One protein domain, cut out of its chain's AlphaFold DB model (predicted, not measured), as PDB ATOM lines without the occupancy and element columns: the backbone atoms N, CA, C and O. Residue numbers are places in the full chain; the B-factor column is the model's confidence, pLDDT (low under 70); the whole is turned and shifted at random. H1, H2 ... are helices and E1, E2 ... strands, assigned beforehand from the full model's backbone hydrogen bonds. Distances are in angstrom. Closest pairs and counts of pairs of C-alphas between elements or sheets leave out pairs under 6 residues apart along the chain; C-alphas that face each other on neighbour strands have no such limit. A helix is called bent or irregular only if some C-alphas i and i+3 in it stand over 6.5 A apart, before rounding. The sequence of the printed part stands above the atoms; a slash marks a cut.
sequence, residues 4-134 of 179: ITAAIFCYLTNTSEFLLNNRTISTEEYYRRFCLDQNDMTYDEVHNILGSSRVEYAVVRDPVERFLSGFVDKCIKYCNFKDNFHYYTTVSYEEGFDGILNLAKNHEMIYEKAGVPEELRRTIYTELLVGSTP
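Overview. This is residues 4 to 134 of the 179 residues of an uncharacterized protein of Necator americanus (UniProt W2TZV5). A short ribbon of two parallel strands, E1 and E2, has the long helix H6 packed along one side, and H7 folds back beside H6 as the second arm of a helical hairpin. H1 lies loosely beside H7, with H2 beyond it; the short H5 sits by the beginning of the strands, on the side away from H6, while H3 precedes E1 and H4 follows it past its end. The printed part has 131 residues, with seven named helices and two named strands in the order H1 H2 H3 E1 H4 H5 E2 H6 H7. Its class is mostly helix, and it is compact, with a radius of gyration of the C-alphas of 15.1 A and a rounded outline of 40 by 36 by 29 A.

Arrangement. H1, residues 4 to 13, is close to but not clearly touching H2, residues 15 to 20, about perpendicular at 80 degrees; their closest C-alphas, of Tyr 11 and Phe 18, are 5.9 A apart. H3, residues 43 to 50, is apart from H1 and H2. E1, residues 56 to 61, and E2, residues 88 to 93, are parallel neighbours at 30 degrees, with N 60 and O 91, and N 91 and O 58, within hydrogen-bond range at 2.8 A each. Between them in the chain come H4, residues 63 to 68, and H5, residues 81 to 87, in a strand-helix-strand unit, two parallel neighbour strands joined through helices, with a right-handed crossover. The closest C-alphas of E1 and H5, those of Glu 56 and Tyr 87, are 6.3 A apart. For E2 and H6, residues 97 to 113, the closest are those of Tyr 93 and Gly 99, at 6.3 A. H6 and H7, residues 118 to 130, touch as a helical hairpin, a shallow tilt of 18 degrees, opposite ways; the closest C-alphas, of Ala 104 and Tyr 125, are 5.1 A apart. H7 is close to but not clearly touching H1, the closest C-alphas being those of Ile 8 and Ile 124, 6.8 A apart. In H1, H2, H3, H4, H6 and H7 every O i to N i+4 pair is within hydrogen-bond range; in H5 it is 1 of 3, beside 2 of 4 O i to N i+3 pairs.

Along the chain. H1 begins at C-alpha 4, (143.959, 120.093, 127.573), and is 14.2 A long. E1 measures 16.9 A and E2 14.9 A. H5 is irregular: C-alphas 83 and 86 are 8.0 A apart. H6 is 24.6 A long from C-alpha 97, (141.023, 132.744, 116.665). H7, 18.7 A, ends at C-alpha 130, (142.826, 122.557, 116.445).

Size, cuts and confidence. The two C-alphas farthest apart, of Leu 20 and Asp 83, are 40.6 A apart. The printed part has no cut. The links H2 to H3, 22 residues, and H4 to H5, 12 residues, are long. Mean pLDDT of the printed part is 87.5; residues 72 to 79 and 131 to 134 are under 70.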
ATOM      1  N   ILE A   4     142.849 119.753 128.475       88.88
ATOM      2  CA  ILE A   4     143.959 120.093 127.573       88.88
ATOM      3  C   ILE A   4     145.288 120.181 128.329       88.88
ATOM      4  O   ILE A   4     146.285 119.631 127.879       88.88
ATOM      5  N   THR A   5     145.319 120.829 129.496       88.94
ATOM      6  CA  THR A   5     146.547 120.901 130.307       88.94
ATOM      7  C   THR A   5     147.009 119.505 130.726       88.94
ATOM      8  O   THR A   5     148.181 119.184 130.558       88.94
ATOM      9  N   ALA A   6     146.089 118.656 131.195       89.06
ATOM     10  CA  ALA A   6     146.397 117.271 131.548       89.06
ATOM     11  C   ALA A   6     146.933 116.478 130.341       89.06
ATOM     12  O   ALA A   6     147.912 115.748 130.467       89.06
ATOM     13  N   ALA A   7     146.333 116.668 129.164       92.44
ATOM     14  CA  ALA A   7     146.769 116.049 127.916       92.44
ATOM     15  C   ALA A   7     148.186 116.471 127.510       92.44
ATOM     16  O   ALA A   7     148.986 115.626 127.120       92.44
ATOM     17  N   ILE A   8     148.520 117.760 127.642       94.50
ATOM     18  CA  ILE A   8     149.868 118.256 127.346       94.50
ATOM     19  C   ILE A   8     150.895 117.620 128.287       94.50
ATOM     20  O   ILE A   8     151.898 117.102 127.809       94.50
ATOM     21  N   PHE A   9     150.650 117.605 129.600       93.19
ATOM     22  CA  PHE A   9     151.581 116.973 130.545       93.19
ATOM     23  C   PHE A   9     151.698 115.461 130.319       93.19
ATOM     24  O   PHE A   9     152.795 114.919 130.365       93.19
ATOM     25  N   CYS A  10     150.596 114.787 129.990       94.25
ATOM     26  CA  CYS A  10     150.602 113.383 129.587       94.25
ATOM     27  C   CYS A  10     151.480 113.146 128.345       94.25
ATOM     28  O   CYS A  10     152.321 112.250 128.347       94.25
ATOM     29  N   TYR A  11     151.340 113.987 127.317       95.94
ATOM     30  CA  TYR A  11     152.155 113.931 126.105       95.94
ATOM     31  C   TYR A  11     153.638 114.220 126.377       95.94
ATOM     32  O   TYR A  11     154.500 113.542 125.824       95.94
ATOM     33  N   LEU A  12     153.953 115.190 127.238       95.69
ATOM     34  CA  LEU A  12     155.333 115.535 127.590       95.69
ATOM     35  C   LEU A  12     156.022 114.438 128.411       95.69
ATOM     36  O   LEU A  12     157.193 114.156 128.177       95.69
ATOM     37  N   THR A  13     155.309 113.814 129.351       93.19
ATOM     38  CA  THR A  13     155.873 112.776 130.227       93.19
ATOM     39  C   THR A  13     155.927 111.405 129.542       93.19
ATOM     40  O   THR A  13     156.898 110.677 129.719       93.19
ATOM     41  N   ASN A  14     154.919 111.058 128.730       95.00
ATOM     42  CA  ASN A  14     154.752 109.729 128.127       95.00
ATOM     43  C   ASN A  14     154.605 109.795 126.595       95.00
ATOM     44  O   ASN A  14     153.740 109.132 126.021       95.00
ATOM     45  N   THR A  15     155.439 110.590 125.913       96.06
ATOM     46  CA  THR A  15     155.302 110.889 124.471       96.06
ATOM     47  C   THR A  15     155.111 109.641 123.610       96.06
ATOM     48  O   THR A  15     154.160 109.567 122.835       96.06
ATOM     49  N   SER A  16     155.993 108.644 123.743       95.75
ATOM     50  CA  SER A  16     155.938 107.439 122.909       95.75
ATOM     51  C   SER A  16     154.642 106.660 123.115       95.75
ATOM     52  O   SER A  16     154.016 106.254 122.143       95.75
ATOM     53  N   GLU A  17     154.208 106.478 124.362       95.50
ATOM     54  CA  GLU A  17     152.994 105.724 124.676       95.50
ATOM     55  C   GLU A  17     151.728 106.474 124.242       95.50
ATOM     56  O   GLU A  17     150.813 105.870 123.677       95.50
ATOM     57  N   PHE A  18     151.708 107.797 124.432       95.62
ATOM     58  CA  PHE A  18     150.624 108.671 123.991       95.62
ATOM     59  C   PHE A  18     150.405 108.554 122.477       95.62
ATOM     60  O   PHE A  18     149.284 108.326 122.017       95.62
ATOM     61  N   LEU A  19     151.492 108.621 121.701       94.62
ATOM     62  CA  LEU A  19     151.447 108.502 120.243       94.62
ATOM     63  C   LEU A  19     151.114 107.076 119.777       94.62
ATOM     64  O   LEU A  19     150.298 106.912 118.873       94.62
ATOM     65  N   LEU A  20     151.680 106.038 120.407       96.62
ATOM     66  CA  LEU A  20     151.398 104.633 120.068       96.62
ATOM     67  C   LEU A  20     149.920 104.261 120.256       96.62
ATOM     68  O   LEU A  20     149.407 103.399 119.544       96.62
ATOM     69  N   ASN A  21     149.227 104.926 121.181       95.44
ATOM     70  CA  ASN A  21     147.798 104.737 121.425       95.44
ATOM     71  C   ASN A  21     146.903 105.666 120.585       95.44
ATOM     72  O   ASN A  21     145.709 105.780 120.867       95.44
ATOM     73  N   ASN A  22     147.451 106.320 119.551       94.56
ATOM     74  CA  ASN A  22     146.741 107.259 118.676       94.56
ATOM     75  C   ASN A  22     146.010 108.370 119.450       94.56
ATOM     76  O   ASN A  22     144.907 108.775 119.079       94.56
ATOM     77  N   ARG A  23     146.596 108.833 120.559       93.25
ATOM     78  CA  ARG A  23     146.043 109.936 121.348       93.25
ATOM     79  C   ARG A  23     146.477 111.264 120.738       93.25
ATOM     80  O   ARG A  23     147.599 111.393 120.250       93.25
ATOM     81  N   THR A  24     145.603 112.263 120.795       93.12
ATOM     82  CA  THR A  24     145.932 113.644 120.424       93.12
ATOM     83  C   THR A  24     145.485 114.583 121.536       93.12
ATOM     84  O   THR A  24     144.484 114.332 122.205       93.12
ATOM     85  N   ILE A  25     146.230 115.666 121.760       92.88
ATOM     86  CA  ILE A  25     145.947 116.613 122.851       92.88
ATOM     87  C   ILE A  25     144.564 117.252 122.661       92.88
ATOM     88  O   ILE A  25     143.821 117.422 123.627       92.88
ATOM     89  N   SER A  26     144.211 117.577 121.417       90.56
ATOM     90  CA  SER A  26     142.958 118.243 121.046       90.56
ATOM     91  C   SER A  26     141.706 117.379 121.224       90.56
ATOM     92  O   SER A  26     140.611 117.920 121.390       90.56
ATOM     93  N   THR A  27     141.849 116.050 121.220       89.06
ATOM     94  CA  THR A  27     140.719 115.108 121.293       89.06
ATOM     95  C   THR A  27     140.581 114.409 122.644       89.06
ATOM     96  O   THR A  27     139.666 113.605 122.821       89.06
ATOM     97  N   GLU A  28     141.433 114.725 123.626       88.75
ATOM     98  CA  GLU A  28     141.283 114.190 124.980       88.75
ATOM     99  C   GLU A  28     139.944 114.605 125.614       88.75
ATOM    100  O   GLU A  28     139.535 115.770 125.605       88.75
ATOM    101  N   GLU A  29     139.284 113.640 126.253       86.00
ATOM    102  CA  GLU A  29     138.003 113.821 126.936       86.00
ATOM    103  C   GLU A  29     138.164 113.572 128.433       86.00
ATOM    104  O   GLU A  29     138.837 112.630 128.845       86.00
ATOM    105  N   TYR A  30     137.490 114.371 129.267       82.62
ATOM    106  CA  TYR A  30     137.645 114.325 130.727       82.62
ATOM    107  C   TYR A  30     137.478 112.916 131.330       82.62
ATOM    108  O   TYR A  30     138.232 112.531 132.224       82.62
ATOM    109  N   TYR A  31     136.512 112.142 130.829       84.19
ATOM    110  CA  TYR A  31     136.168 110.805 131.325       84.19
ATOM    111  C   TYR A  31     136.991 109.669 130.690       84.19
ATOM    112  O   TYR A  31     136.879 108.527 131.125       84.19
ATOM    113  N   ARG A  32     137.812 109.956 129.671       85.44
ATOM    114  CA  ARG A  32     138.643 108.977 128.943       85.44
ATOM    115  C   ARG A  32     140.101 109.417 128.841       85.44
ATOM    116  O   ARG A  32     140.780 109.028 127.894       85.44
ATOM    117  N   ARG A  33     140.568 110.235 129.789       86.94
ATOM    118  CA  ARG A  33     141.941 110.755 129.815       86.94
ATOM    119  C   ARG A  33     142.948 109.610 129.810       86.94
ATOM    120  O   ARG A  33     142.828 108.707 130.632       86.94
ATOM    121  N   PHE A  34     143.928 109.663 128.908       91.12
ATOM    122  CA  PHE A  34     144.919 108.589 128.782       91.12
ATOM    123  C   PHE A  34     145.775 108.438 130.049       91.12
ATOM    124  O   PHE A  34     145.843 107.358 130.626       91.12
ATOM    125  N   CYS A  35     146.348 109.540 130.537       89.44
ATOM    126  CA  CYS A  35     147.119 109.567 131.780       89.44
ATOM    127  C   CYS A  35     146.264 110.003 132.984       89.44
ATOM    128  O   CYS A  35     146.651 110.915 133.714       89.44
ATOM    129  N   LEU A  36     145.068 109.427 133.157       86.25
ATOM    130  CA  LEU A  36     144.230 109.725 134.325       86.25
ATOM    131  C   LEU A  36     145.019 109.492 135.629       86.25
ATOM    132  O   LEU A  36     145.740 108.502 135.739       86.25
ATOM    133  N   ASP A  37     144.889 110.418 136.581       79.56
ATOM    134  CA  ASP A  37     145.559 110.411 137.892       79.56
ATOM    135  C   ASP A  37     147.101 110.427 137.839       79.56
ATOM    136  O   ASP A  37     147.774 110.177 138.839       79.56
ATOM    137  N   GLN A  38     147.690 110.756 136.684       83.31
ATOM    138  CA  GLN A  38     149.123 111.025 136.557       83.31
ATOM    139  C   GLN A  38     149.378 112.529 136.490       83.31
ATOM    140  O   GLN A  38     148.616 113.275 135.878       83.31
ATOM    141  N   ASN A  39     150.506 112.969 137.053       77.94
ATOM    142  CA  ASN A  39     150.879 114.387 137.148       77.94
ATOM    143  C   ASN A  39     149.869 115.252 137.937       77.94
ATOM    144  O   ASN A  39     149.889 116.476 137.828       77.94
ATOM    145  N   ASP A  40     149.018 114.627 138.756       79.56
ATOM    146  CA  ASP A  40     148.117 115.286 139.700       79.56
ATOM    147  C   ASP A  40     148.753 115.243 141.101       79.56
ATOM    148  O   ASP A  40     148.704 114.233 141.797       79.56
ATOM    149  N   MET A  41     149.399 116.340 141.498       81.31
ATOM    150  CA  MET A  41     150.051 116.505 142.804       81.31
ATOM    151  C   MET A  41     149.672 117.852 143.421       81.31
ATOM    152  O   MET A  41     149.290 118.793 142.717       81.31
ATOM    153  N   THR A  42     149.783 117.965 144.742       83.25
ATOM    154  CA  THR A  42     149.599 119.244 145.438       83.25
ATOM    155  C   THR A  42     150.755 120.202 145.149       83.25
ATOM    156  O   THR A  42     151.852 119.798 144.761       83.25
ATOM    157  N   TYR A  43     150.517 121.499 145.367       81.81
ATOM    158  CA  TYR A  43     151.537 122.536 145.192       81.81
ATOM    159  C   TYR A  43     152.821 122.210 145.974       81.81
ATOM    160  O   TYR A  43     153.906 122.202 145.389       81.81
ATOM    161  N   ASP A  44     152.692 121.875 147.261       85.19
ATOM    162  CA  ASP A  44     153.834 121.616 148.143       85.19
ATOM    163  C   ASP A  44     154.616 120.360 147.719       85.19
ATOM    164  O   ASP A  44     155.846 120.371 147.715       85.19
ATOM    165  N   GLU A  45     153.934 119.289 147.293       87.75
ATOM    166  CA  GLU A  45     154.582 118.069 146.785       87.75
ATOM    167  C   GLU A  45     155.430 118.350 145.540       87.75
ATOM    168  O   GLU A  45     156.603 117.971 145.495       87.75
ATOM    169  N   VAL A  46     154.876 119.072 144.559       85.50
ATOM    170  CA  VAL A  46     155.595 119.434 143.325       85.50
ATOM    171  C   VAL A  46     156.833 120.275 143.645       85.50
ATOM    172  O   VAL A  46     157.905 120.038 143.087       85.50
ATOM    173  N   HIS A  47     156.712 121.232 144.566       87.25
ATOM    174  CA  HIS A  47     157.820 122.109 144.955       87.25
ATOM    175  C   HIS A  47     158.932 121.357 145.673       87.25
ATOM    176  O   HIS A  47     160.109 121.626 145.427       87.25
ATOM    177  N   ASN A  48     158.574 120.393 146.521       89.88
ATOM    178  CA  ASN A  48     159.542 119.548 147.209       89.88
ATOM    179  C   ASN A  48     160.310 118.638 146.236       89.88
ATOM    180  O   ASN A  48     161.491 118.382 146.458       89.88
ATOM    181  N   ILE A  49     159.669 118.180 145.153       89.81
ATOM    182  CA  ILE A  49     160.299 117.330 144.130       89.81
ATOM    183  C   ILE A  49     161.189 118.149 143.185       89.81
ATOM    184  O   ILE A  49     162.325 117.761 142.918       89.81
ATOM    185  N   LEU A  50     160.682 119.270 142.657       87.75
ATOM    186  CA  LEU A  50     161.360 120.047 141.608       87.75
ATOM    187  C   LEU A  50     162.347 121.092 142.153       87.75
ATOM    188  O   LEU A  50     163.256 121.522 141.441       87.75
ATOM    189  N   GLY A  51     162.183 121.527 143.403       87.38
ATOM    190  CA  GLY A  51     163.009 122.567 144.008       87.38
ATOM    191  C   GLY A  51     162.819 123.949 143.367       87.38
ATOM    192  O   GLY A  51     161.737 124.325 142.909       87.38
ATOM    193  N   SER A  52     163.875 124.768 143.375       84.00
ATOM    194  CA  SER A  52     163.810 126.175 142.947       84.00
ATOM    195  C   SER A  52     163.893 126.388 141.433       84.00
ATOM    196  O   SER A  52     163.474 127.437 140.949       84.00
ATOM    197  N   SER A  53     164.447 125.434 140.683       86.06
ATOM    198  CA  SER A  53     164.631 125.549 139.232       86.06
ATOM    199  C   SER A  53     163.435 124.954 138.497       86.06
ATOM    200  O   SER A  53     163.471 123.807 138.059       86.06
ATOM    201  N   ARG A  54     162.368 125.743 138.370       89.12
ATOM    202  CA  ARG A  54     161.113 125.327 137.732       89.12
ATOM    203  C   ARG A  54     160.489 126.467 136.937       89.12
ATOM    204  O   ARG A  54     160.714 127.642 137.227       89.12
ATOM    205  N   VAL A  55     159.702 126.108 135.930       91.69
ATOM    206  CA  VAL A  55     158.891 127.047 135.151       91.69
ATOM    207  C   VAL A  55     157.436 126.786 135.489       91.69
ATOM    208  O   VAL A  55     156.929 125.692 135.261       91.69
ATOM    209  N   GLU A  56     156.769 127.796 136.037       90.44
ATOM    210  CA  GLU A  56     155.381 127.696 136.479       90.44
ATOM    211  C   GLU A  56     154.523 128.640 135.654       90.44
ATOM    212  O   GLU A  56     154.927 129.764 135.342       90.44
ATOM    213  N   TYR A  57     153.325 128.195 135.294       92.06
ATOM    214  CA  TYR A  57     152.378 129.025 134.574       92.06
ATOM    215  C   TYR A  57     150.950 128.750 135.024       92.06
ATOM    216  O   TYR A  57     150.623 127.667 135.507       92.06
ATOM    217  N   ALA A  58     150.100 129.760 134.887       89.00
ATOM    218  CA  ALA A  58     148.688 129.670 135.212       89.00
ATOM    219  C   ALA A  58     147.873 130.253 134.064       89.00
ATOM    220  O   ALA A  58     148.069 131.406 133.681       89.00
ATOM    221  N   VAL A  59     146.941 129.463 133.530       88.88
ATOM    222  CA  VAL A  59     145.992 129.954 132.530       88.88
ATOM    223  C   VAL A  59     144.845 130.654 133.249       88.88
ATOM    224  O   VAL A  59     144.131 130.046 134.047       88.88
ATOM    225  N   VAL A  60     144.666 131.939 132.967       89.19
ATOM    226  CA  VAL A  60     143.668 132.802 133.604       89.19
ATOM    227  C   VAL A  60     142.671 133.292 132.567       89.19
ATOM    228  O   VAL A  60     143.006 133.471 131.404       89.19
ATOM    229  N   ARG A  61     141.418 133.482 132.971       89.19
ATOM    230  CA  ARG A  61     140.344 133.985 132.106       89.19
ATOM    231  C   ARG A  61     139.853 135.319 132.627       89.19
ATOM    232  O   ARG A  61     139.832 135.505 133.851       89.19
ATOM    233  N   ASP A  62     139.412 136.168 131.703       91.56
ATOM    234  CA  ASP A  62     138.679 137.384 132.036       91.56
ATOM    235  C   ASP A  62     137.512 137.042 132.986       91.56
ATOM    236  O   ASP A  62     136.826 136.030 132.780       91.56
ATOM    237  N   PRO A  63     137.284 137.818 134.056       91.94
ATOM    238  CA  PRO A  63     136.285 137.453 135.049       91.94
ATOM    239  C   PRO A  63     134.840 137.389 134.543       91.94
ATOM    240  O   PRO A  63     134.061 136.576 135.046       91.94
ATOM    241  N   VAL A  64     134.472 138.194 133.540       91.75
ATOM    242  CA  VAL A  64     133.139 138.130 132.922       91.75
ATOM    243  C   VAL A  64     133.005 136.843 132.114       91.75
ATOM    244  O   VAL A  64     132.016 136.127 132.268       91.75
ATOM    245  N   GLU A  65     134.020 136.490 131.319       89.38
ATOM    246  CA  GLU A  65     134.055 135.202 130.606       89.38
ATOM    247  C   GLU A  65     133.952 134.020 131.557       89.38
ATOM    248  O   GLU A  65     133.222 133.058 131.322       89.38
ATOM    249  N   ARG A  66     134.701 134.106 132.651       88.06
ATOM    250  CA  ARG A  66     134.756 133.094 133.689       88.06
ATOM    251  C   ARG A  66     133.379 132.855 134.307       88.06
ATOM    252  O   ARG A  66     132.984 131.700 134.456       88.06
ATOM    253  N   PHE A  67     132.660 133.929 134.633       91.12
ATOM    254  CA  PHE A  67     131.298 133.859 135.155       91.12
ATOM    255  C   PHE A  67     130.338 133.226 134.139       91.12
ATOM    256  O   PHE A  67     129.640 132.269 134.468       91.12
ATOM    257  N   LEU A  68     130.349 133.707 132.890       89.94
ATOM    258  CA  LEU A  68     129.445 133.234 131.835       89.94
ATOM    259  C   LEU A  68     129.665 131.762 131.467       89.94
ATOM    260  O   LEU A  68     128.711 131.059 131.149       89.94
ATOM    261  N   SER A  69     130.907 131.284 131.525       84.31
ATOM    262  CA  SER A  69     131.238 129.880 131.264       84.31
ATOM    263  C   SER A  69     131.105 128.981 132.501       84.31
ATOM    264  O   SER A  69     131.502 127.819 132.440       84.31
ATOM    265  N   GLY A  70     130.600 129.494 133.632       81.69
ATOM    266  CA  GLY A  70     130.458 128.725 134.874       81.69
ATOM    267  C   GLY A  70     131.793 128.256 135.463       81.69
ATOM    268  O   GLY A  70     131.831 127.319 136.258       81.69
ATOM    269  N   PHE A  71     132.905 128.893 135.087       74.62
ATOM    270  CA  PHE A  71     134.252 128.510 135.500       74.62
ATOM    271  C   PHE A  71     134.565 129.086 136.890       74.62
ATOM    272  O   PHE A  71     135.432 129.937 137.069       74.62
ATOM    273  N   VAL A  72     133.817 128.667 137.908       66.06
ATOM    274  CA  VAL A  72     133.901 129.223 139.273       66.06
ATOM    275  C   VAL A  72     135.095 128.714 140.078       66.06
ATOM    276  O   VAL A  72     135.396 129.259 141.138       66.06
ATOM    277  N   ASP A  73     135.850 127.758 139.544       61.00
ATOM    278  CA  ASP A  73     136.971 127.151 140.250       61.00
ATOM    279  C   ASP A  73     138.263 127.960 140.027       61.00
ATOM    280  O   ASP A  73     138.899 127.905 138.976       61.00
ATOM    281  N   LYS A  74     138.618 128.808 140.999       60.69
ATOM    282  CA  LYS A  74     139.984 129.329 141.148       60.69
ATOM    283  C   LYS A  74     140.393 129.016 142.564       60.69
ATOM    284  O   LYS A  74     139.803 129.499 143.532       60.69
ATOM    285  N   CYS A  75     141.439 128.228 142.662       60.28
ATOM    286  CA  CYS A  75     142.003 127.797 143.916       60.28
ATOM    287  C   CYS A  75     142.873 128.927 144.506       60.28
ATOM    288  O   CYS A  75     144.095 128.876 144.472       60.28
ATOM    289  N   ILE A  76     142.248 130.008 144.992       56.09
ATOM    290  CA  ILE A  76     142.976 131.178 145.525       56.09
ATOM    291  C   ILE A  76     143.521 130.890 146.932       56.09
ATOM    292  O   ILE A  76     144.645 131.269 147.249       56.09
ATOM    293  N   LYS A  77     142.732 130.203 147.772       47.78
ATOM    294  CA  LYS A  77     143.050 129.963 149.191       47.78
ATOM    295  C   LYS A  77     143.703 128.604 149.465       47.78
ATOM    296  O   LYS A  77     144.562 128.524 150.327       47.78
ATOM    297  N   TYR A  78     143.296 127.552 148.754       53.06
ATOM    298  CA  TYR A  78     143.733 126.175 149.039       53.06
ATOM    299  C   TYR A  78     144.942 125.717 148.219       53.06
ATOM    300  O   TYR A  78     145.469 124.643 148.470       53.06
ATOM    301  N   CYS A  79     145.390 126.528 147.258       62.75
ATOM    302  CA  CYS A  79     146.546 126.218 146.418       62.75
ATOM    303  C   CYS A  79     147.717 127.189 146.649       62.75
ATOM    304  O   CYS A  79     148.595 127.288 145.800       62.75
ATOM    305  N   ASN A  80     147.696 127.959 147.750       70.69
ATOM    306  CA  ASN A  80     148.707 128.967 148.109       70.69
ATOM    307  C   ASN A  80     149.036 129.954 146.970       70.69
ATOM    308  O   ASN A  80     150.114 130.542 146.931       70.69
ATOM    309  N   PHE A  81     148.105 130.152 146.030       75.56
ATOM    310  CA  PHE A  81     148.365 130.901 144.802       75.56
ATOM    311  C   PHE A  81     148.703 132.363 145.092       75.56
ATOM    312  O   PHE A  81     149.566 132.936 144.440       75.56
ATOM    313  N   LYS A  82     148.058 132.959 146.103       76.12
ATOM    314  CA  LYS A  82     148.344 134.333 146.539       76.12
ATOM    315  C   LYS A  82     149.803 134.505 146.975       76.12
ATOM    316  O   LYS A  82     150.434 135.477 146.576       76.12
ATOM    317  N   ASP A  83     150.312 133.577 147.781       81.81
ATOM    318  CA  ASP A  83     151.648 133.682 148.379       81.81
ATOM    319  C   ASP A  83     152.757 133.321 147.380       81.81
ATOM    320  O   ASP A  83     153.909 133.707 147.559       81.81
ATOM    321  N   ASN A  84     152.391 132.635 146.294       81.44
ATOM    322  CA  ASN A  84     153.313 132.139 145.274       81.44
ATOM    323  C   ASN A  84     153.108 132.782 143.900       81.44
ATOM    324  O   ASN A  84     153.706 132.354 142.915       81.44
ATOM    325  N   PHE A  85     152.269 133.817 143.825       83.94
ATOM    326  CA  PHE A  85     151.840 134.435 142.575       83.94
ATOM    327  C   PHE A  85     153.015 134.877 141.695       83.94
ATOM    328  O   PHE A  85     152.978 134.705 140.480       83.94
ATOM    329  N   HIS A  86     154.085 135.392 142.306       86.19
ATOM    330  CA  HIS A  86     155.273 135.898 141.613       86.19
ATOM    331  C   HIS A  86     156.099 134.822 140.901       86.19
ATOM    332  O   HIS A  86     156.939 135.175 140.075       86.19
ATOM    333  N   TYR A  87     155.888 133.536 141.193       87.12
ATOM    334  CA  TYR A  87     156.553 132.453 140.469       87.12
ATOM    335  C   TYR A  87     155.845 132.083 139.159       87.12
ATOM    336  O   TYR A  87     156.469 131.518 138.258       87.12
ATOM    337  N   TYR A  88     154.561 132.424 139.024       88.94
ATOM    338  CA  TYR A  88     153.754 132.035 137.875       88.94
ATOM    339  C   TYR A  88     153.896 133.009 136.707       88.94
ATOM    340  O   TYR A  88     153.690 134.214 136.827       88.94
ATOM    341  N   THR A  89     154.117 132.453 135.518       92.12
ATOM    342  CA  THR A  89     153.811 133.136 134.260       92.12
ATOM    343  C   THR A  89     152.301 133.074 134.023       92.12
ATOM    344  O   THR A  89     151.730 131.998 133.840       92.12
ATOM    345  N   THR A  90     151.618 134.214 134.037       90.44
ATOM    346  CA  THR A  90     150.175 134.267 133.765       90.44
ATOM    347  C   THR A  90     149.906 134.232 132.264       90.44
ATOM    348  O   THR A  90     150.383 135.094 131.529       90.44
ATOM    349  N   VAL A  91     149.103 133.270 131.814       92.62
ATOM    350  CA  VAL A  91     148.663 133.142 130.421       92.62
ATOM    351  C   VAL A  91     147.179 133.472 130.340       92.62
ATOM    352  O   VAL A  91     146.344 132.706 130.816       92.62
ATOM    353  N   SER A  92     146.834 134.602 129.733       90.75
ATOM    354  CA  SER A  92     145.433 134.967 129.519       90.75
ATOM    355  C   SER A  92     144.819 134.117 128.409       90.75
ATOM    356  O   SER A  92     145.336 134.055 127.296       90.75
ATOM    357  N   TYR A  93     143.714 133.447 128.723       90.31
ATOM    358  CA  TYR A  93     142.871 132.763 127.758       90.31
ATOM    359  C   TYR A  93     141.772 133.706 127.279       90.31
ATOM    360  O   TYR A  93     141.013 134.254 128.084       90.31
ATOM    361  N   GLU A  94     141.647 133.795 125.962       88.81
ATOM    362  CA  GLU A  94     140.613 134.542 125.262       88.81
ATOM    363  C   GLU A  94     139.926 133.620 124.251       88.81
ATOM    364  O   GLU A  94     140.533 132.690 123.715       88.81
ATOM    365  N   GLU A  95     138.637 133.852 124.015       84.56
ATOM    366  CA  GLU A  95     137.889 133.121 122.992       84.56
ATOM    367  C   GLU A  95     138.154 133.702 121.600       84.56
ATOM    368  O   GLU A  95     138.465 134.880 121.447       84.56
ATOM    369  N   GLY A  96     137.982 132.875 120.569       86.12
ATOM    370  CA  GLY A  96     138.210 133.269 119.180       86.12
ATOM    371  C   GLY A  96     139.613 132.938 118.675       86.12
ATOM    372  O   GLY A  96     140.475 132.456 119.410       86.12
ATOM    373  N   PHE A  97     139.814 133.161 117.377       87.94
ATOM    374  CA  PHE A  97     141.023 132.744 116.665       87.94
ATOM    375  C   PHE A  97     142.296 133.365 117.256       87.94
ATOM    376  O   PHE A  97     143.244 132.643 117.558       87.94
ATOM    377  N   ASP A  98     142.292 134.679 117.490       91.75
ATOM    378  CA  ASP A  98     143.451 135.387 118.041       91.75
ATOM    379  C   ASP A  98     143.783 134.924 119.465       91.75
ATOM    380  O   ASP A  98     144.952 134.738 119.801       91.75
ATOM    381  N   GLY A  99     142.760 134.660 120.285       90.88
ATOM    382  CA  GLY A  99     142.928 134.131 121.637       90.88
ATOM    383  C   GLY A  99     143.575 132.746 121.651       90.88
ATOM    384  O   GLY A  99     144.527 132.513 122.397       90.88
ATOM    385  N   ILE A 100     143.130 131.847 120.768       90.44
ATOM    386  CA  ILE A 100     143.715 130.507 120.597       90.44
ATOM    387  C   ILE A 100     145.158 130.603 120.083       90.44
ATOM    388  O   ILE A 100     146.048 129.921 120.596       90.44
ATOM    389  N   LEU A 101     145.419 131.487 119.119       94.00
ATOM    390  CA  LEU A 101     146.761 131.714 118.589       94.00
ATOM    391  C   LEU A 101     147.716 132.242 119.669       94.00
ATOM    392  O   LEU A 101     148.846 131.767 119.792       94.00
ATOM    393  N   ASN A 102     147.265 133.204 120.473       94.69
ATOM    394  CA  ASN A 102     148.038 133.748 121.587       94.69
ATOM    395  C   ASN A 102     148.267 132.696 122.675       94.69
ATOM    396  O   ASN A 102     149.367 132.616 123.222       94.69
ATOM    397  N   LEU A 103     147.275 131.851 122.965       93.06
ATOM    398  CA  LEU A 103     147.422 130.735 123.894       93.06
ATOM    399  C   LEU A 103     148.527 129.778 123.431       93.06
ATOM    400  O   LEU A 103     149.411 129.456 124.225       93.06
ATOM    401  N   ALA A 104     148.510 129.367 122.159       95.38
ATOM    402  CA  ALA A 104     149.513 128.471 121.587       95.38
ATOM    403  C   ALA A 104     150.921 129.087 121.628       95.38
ATOM    404  O   ALA A 104     151.859 128.442 122.091       95.38
ATOM    405  N   LYS A 105     151.066 130.366 121.249       96.94
ATOM    406  CA  LYS A 105     152.345 131.098 121.327       96.94
ATOM    407  C   LYS A 105     152.879 131.218 122.755       96.94
ATOM    408  O   LYS A 105     154.073 131.055 122.977       96.94
ATOM    409  N   ASN A 106     152.014 131.498 123.729       96.88
ATOM    410  CA  ASN A 106     152.429 131.571 125.130       96.88
ATOM    411  C   ASN A 106     152.931 130.219 125.643       96.88
ATOM    412  O   ASN A 106     153.963 130.171 126.310       96.88
ATOM    413  N   HIS A 107     152.248 129.124 125.299       96.50
ATOM    414  CA  HIS A 107     152.698 127.777 125.657       96.50
ATOM    415  C   HIS A 107     154.033 127.429 124.994       96.50
ATOM    416  O   HIS A 107     154.918 126.921 125.673       96.50
ATOM    417  N   GLU A 108     154.211 127.766 123.714       97.75
ATOM    418  CA  GLU A 108     155.482 127.599 122.999       97.75
ATOM    419  C   GLU A 108     156.648 128.251 123.760       97.75
ATOM    420  O   GLU A 108     157.626 127.581 124.085       97.75
ATOM    421  N   MET A 109     156.507 129.531 124.133       97.69
ATOM    422  CA  MET A 109     157.533 130.276 124.877       97.69
ATOM    423  C   MET A 109     157.795 129.695 126.275       97.69
ATOM    424  O   MET A 109     158.940 129.631 126.727       97.69
ATOM    425  N   ILE A 110     156.741 129.277 126.983       97.44
ATOM    426  CA  ILE A 110     156.857 128.680 128.321       97.44
ATOM    427  C   ILE A 110     157.618 127.358 128.252       97.44
ATOM    428  O   ILE A 110     158.538 127.137 129.040       97.44
ATOM    429  N   TYR A 111     157.263 126.490 127.306       97.44
ATOM    430  CA  TYR A 111     157.903 125.190 127.157       97.44
ATOM    431  C   TYR A 111     159.321 125.305 126.605       97.44
ATOM    432  O   TYR A 111     160.189 124.534 127.007       97.44
ATOM    433  N   GLU A 112     159.599 126.306 125.769       97.94
ATOM    434  CA  GLU A 112     160.964 126.628 125.352       97.94
ATOM    435  C   GLU A 112     161.840 126.988 126.550       97.94
ATOM    436  O   GLU A 112     162.907 126.407 126.746       97.94
ATOM    437  N   LYS A 113     161.350 127.891 127.408       96.12
ATOM    438  CA  LYS A 113     162.031 128.282 128.647       96.12
ATOM    439  C   LYS A 113     162.231 127.097 129.597       96.12
ATOM    440  O   LYS A 113     163.216 127.066 130.330       96.12
ATOM    441  N   ALA A 114     161.312 126.132 129.586       95.12
ATOM    442  CA  ALA A 114     161.412 124.900 130.363       95.12
ATOM    443  C   ALA A 114     162.370 123.856 129.750       95.12
ATOM    444  O   ALA A 114     162.570 122.801 130.347       95.12
ATOM    445  N   GLY A 115     162.970 124.129 128.585       96.56
ATOM    446  CA  GLY A 115     163.905 123.221 127.917       96.56
ATOM    447  C   GLY A 115     163.235 122.068 127.168       96.56
ATOM    448  O   GLY A 115     163.890 121.070 126.875       96.56
ATOM    449  N   VAL A 116     161.940 122.178 126.855       97.62
ATOM    450  CA  VAL A 116     161.221 121.153 126.091       97.62
ATOM    451  C   VAL A 116     161.730 121.132 124.637       97.62
ATOM    452  O   VAL A 116     161.790 122.192 123.998       97.62
ATOM    453  N   PRO A 117     162.063 119.951 124.076       98.31
ATOM    454  CA  PRO A 117     162.489 119.814 122.684       98.31
ATOM    455  C   PRO A 117     161.510 120.435 121.680       98.31
ATOM    456  O   PRO A 117     160.294 120.299 121.821       98.31
ATOM    457  N   GLU A 118     162.044 121.077 120.636       98.25
ATOM    458  CA  GLU A 118     161.263 121.789 119.609       98.25
ATOM    459  C   GLU A 118     160.176 120.913 118.965       98.25
ATOM    460  O   GLU A 118     159.057 121.371 118.758       98.25
ATOM    461  N   GLU A 119     160.464 119.635 118.704       97.75
ATOM    462  CA  GLU A 119     159.502 118.693 118.114       97.75
ATOM    463  C   GLU A 119     158.235 118.523 118.972       97.75
ATOM    464  O   GLU A 119     157.111 118.560 118.456       97.75
ATOM    465  N   LEU A 120     158.404 118.396 120.293       98.31
ATOM    466  CA  LEU A 120     157.286 118.260 121.227       98.31
ATOM    467  C   LEU A 120     156.505 119.570 121.328       98.31
ATOM    468  O   LEU A 120     155.274 119.566 121.290       98.31
ATOM    469  N   ARG A 121     157.221 120.700 121.409       98.44
ATOM    470  CA  ARG A 121     156.609 122.034 121.466       98.44
ATOM    471  C   ARG A 121     155.764 122.317 120.230       98.44
ATOM    472  O   ARG A 121     154.587 122.644 120.360       98.44
ATOM    473  N   ARG A 122     156.308 122.048 119.039       98.00
ATOM    474  CA  ARG A 122     155.606 122.211 117.762       98.00
ATOM    475  C   ARG A 122     154.325 121.387 117.709       98.00
ATOM    476  O   ARG A 122     153.308 121.910 117.260       98.00
ATOM    477  N   THR A 123     154.358 120.144 118.192       97.12
ATOM    478  CA  THR A 123     153.167 119.286 118.272       97.12
ATOM    479  C   THR A 123     152.102 119.907 119.173       97.12
ATOM    480  O   THR A 123     150.957 120.065 118.746       97.12
ATOM    481  N   ILE A 124     152.483 120.337 120.382       97.25
ATOM    482  CA  ILE A 124     151.581 121.016 121.322       97.25
ATOM    483  C   ILE A 124     150.999 122.288 120.700       97.25
ATOM    484  O   ILE A 124     149.795 122.516 120.792       97.25
ATOM    485  N   TYR A 125     151.827 123.094 120.032       97.38
ATOM    486  CA  TYR A 125     151.397 124.304 119.344       97.38
ATOM    487  C   TYR A 125     150.310 123.997 118.307       97.38
ATOM    488  O   TYR A 125     149.245 124.607 118.347       97.38
ATOM    489  N   THR A 126     150.529 123.023 117.416       96.19
ATOM    490  CA  THR A 126     149.524 122.635 116.413       96.19
ATOM    491  C   THR A 126     148.249 122.083 117.033       96.19
ATOM    492  O   THR A 126     147.164 122.461 116.601       96.19
ATOM    493  N   GLU A 127     148.356 121.249 118.066       94.94
ATOM    494  CA  GLU A 127     147.188 120.670 118.732       94.94
ATOM    495  C   GLU A 127     146.348 121.722 119.465       94.94
ATOM    496  O   GLU A 127     145.121 121.651 119.462       94.94
ATOM    497  N   LEU A 128     146.982 122.746 120.043       92.94
ATOM    498  CA  LEU A 128     146.271 123.881 120.635       92.94
ATOM    499  C   LEU A 128     145.495 124.694 119.587       92.94
ATOM    500  O   LEU A 128     144.440 125.240 119.910       92.94
ATOM    501  N   LEU A 129     145.976 124.752 118.338       92.56
ATOM    502  CA  LEU A 129     145.295 125.446 117.238       92.56
ATOM    503  C   LEU A 129     144.100 124.677 116.657       92.56
ATOM    504  O   LEU A 129     143.247 125.307 116.033       92.56
ATOM    505  N   VAL A 130     144.001 123.356 116.866       88.00
ATOM    506  CA  VAL A 130     142.826 122.557 116.445       88.00
ATOM    507  C   VAL A 130     141.544 123.077 117.106       88.00
ATOM    508  O   VAL A 130     140.461 123.008 116.526       88.00
ATOM    509  N   GLY A 131     141.673 123.696 118.279       65.75
ATOM    510  CA  GLY A 131     140.591 124.413 118.927       65.75
ATOM    511  C   GLY A 131     139.806 123.558 119.915       65.75
ATOM    512  O   GLY A 131     140.259 122.529 120.407       65.75
ATOM    513  N   SER A 132     138.655 124.088 120.318       61.12
ATOM    514  CA  SER A 132     137.995 123.708 121.561       61.12
ATOM    515  C   SER A 132     137.457 122.278 121.581       61.12
ATOM    516  O   SER A 132     136.993 121.762 120.569       61.12
ATOM    517  N   THR A 133     137.415 121.690 122.777       61.75
ATOM    518  CA  THR A 133     136.825 120.369 123.007       61.75
ATOM    519  C   THR A 133     135.330 120.338 122.639       61.75
ATOM    520  O   THR A 133     134.668 121.384 122.660       61.75
ATOM    521  N   PRO A 134     134.746 119.151 122.374       50.84
ATOM    522  CA  PRO A 134     133.332 118.998 122.000       50.84
ATOM    523  C   PRO A 134     132.312 119.616 122.974       50.84
ATOM    524  O   PRO A 134     131.165 119.849 122.609       50.84
TER     525      PRO A 134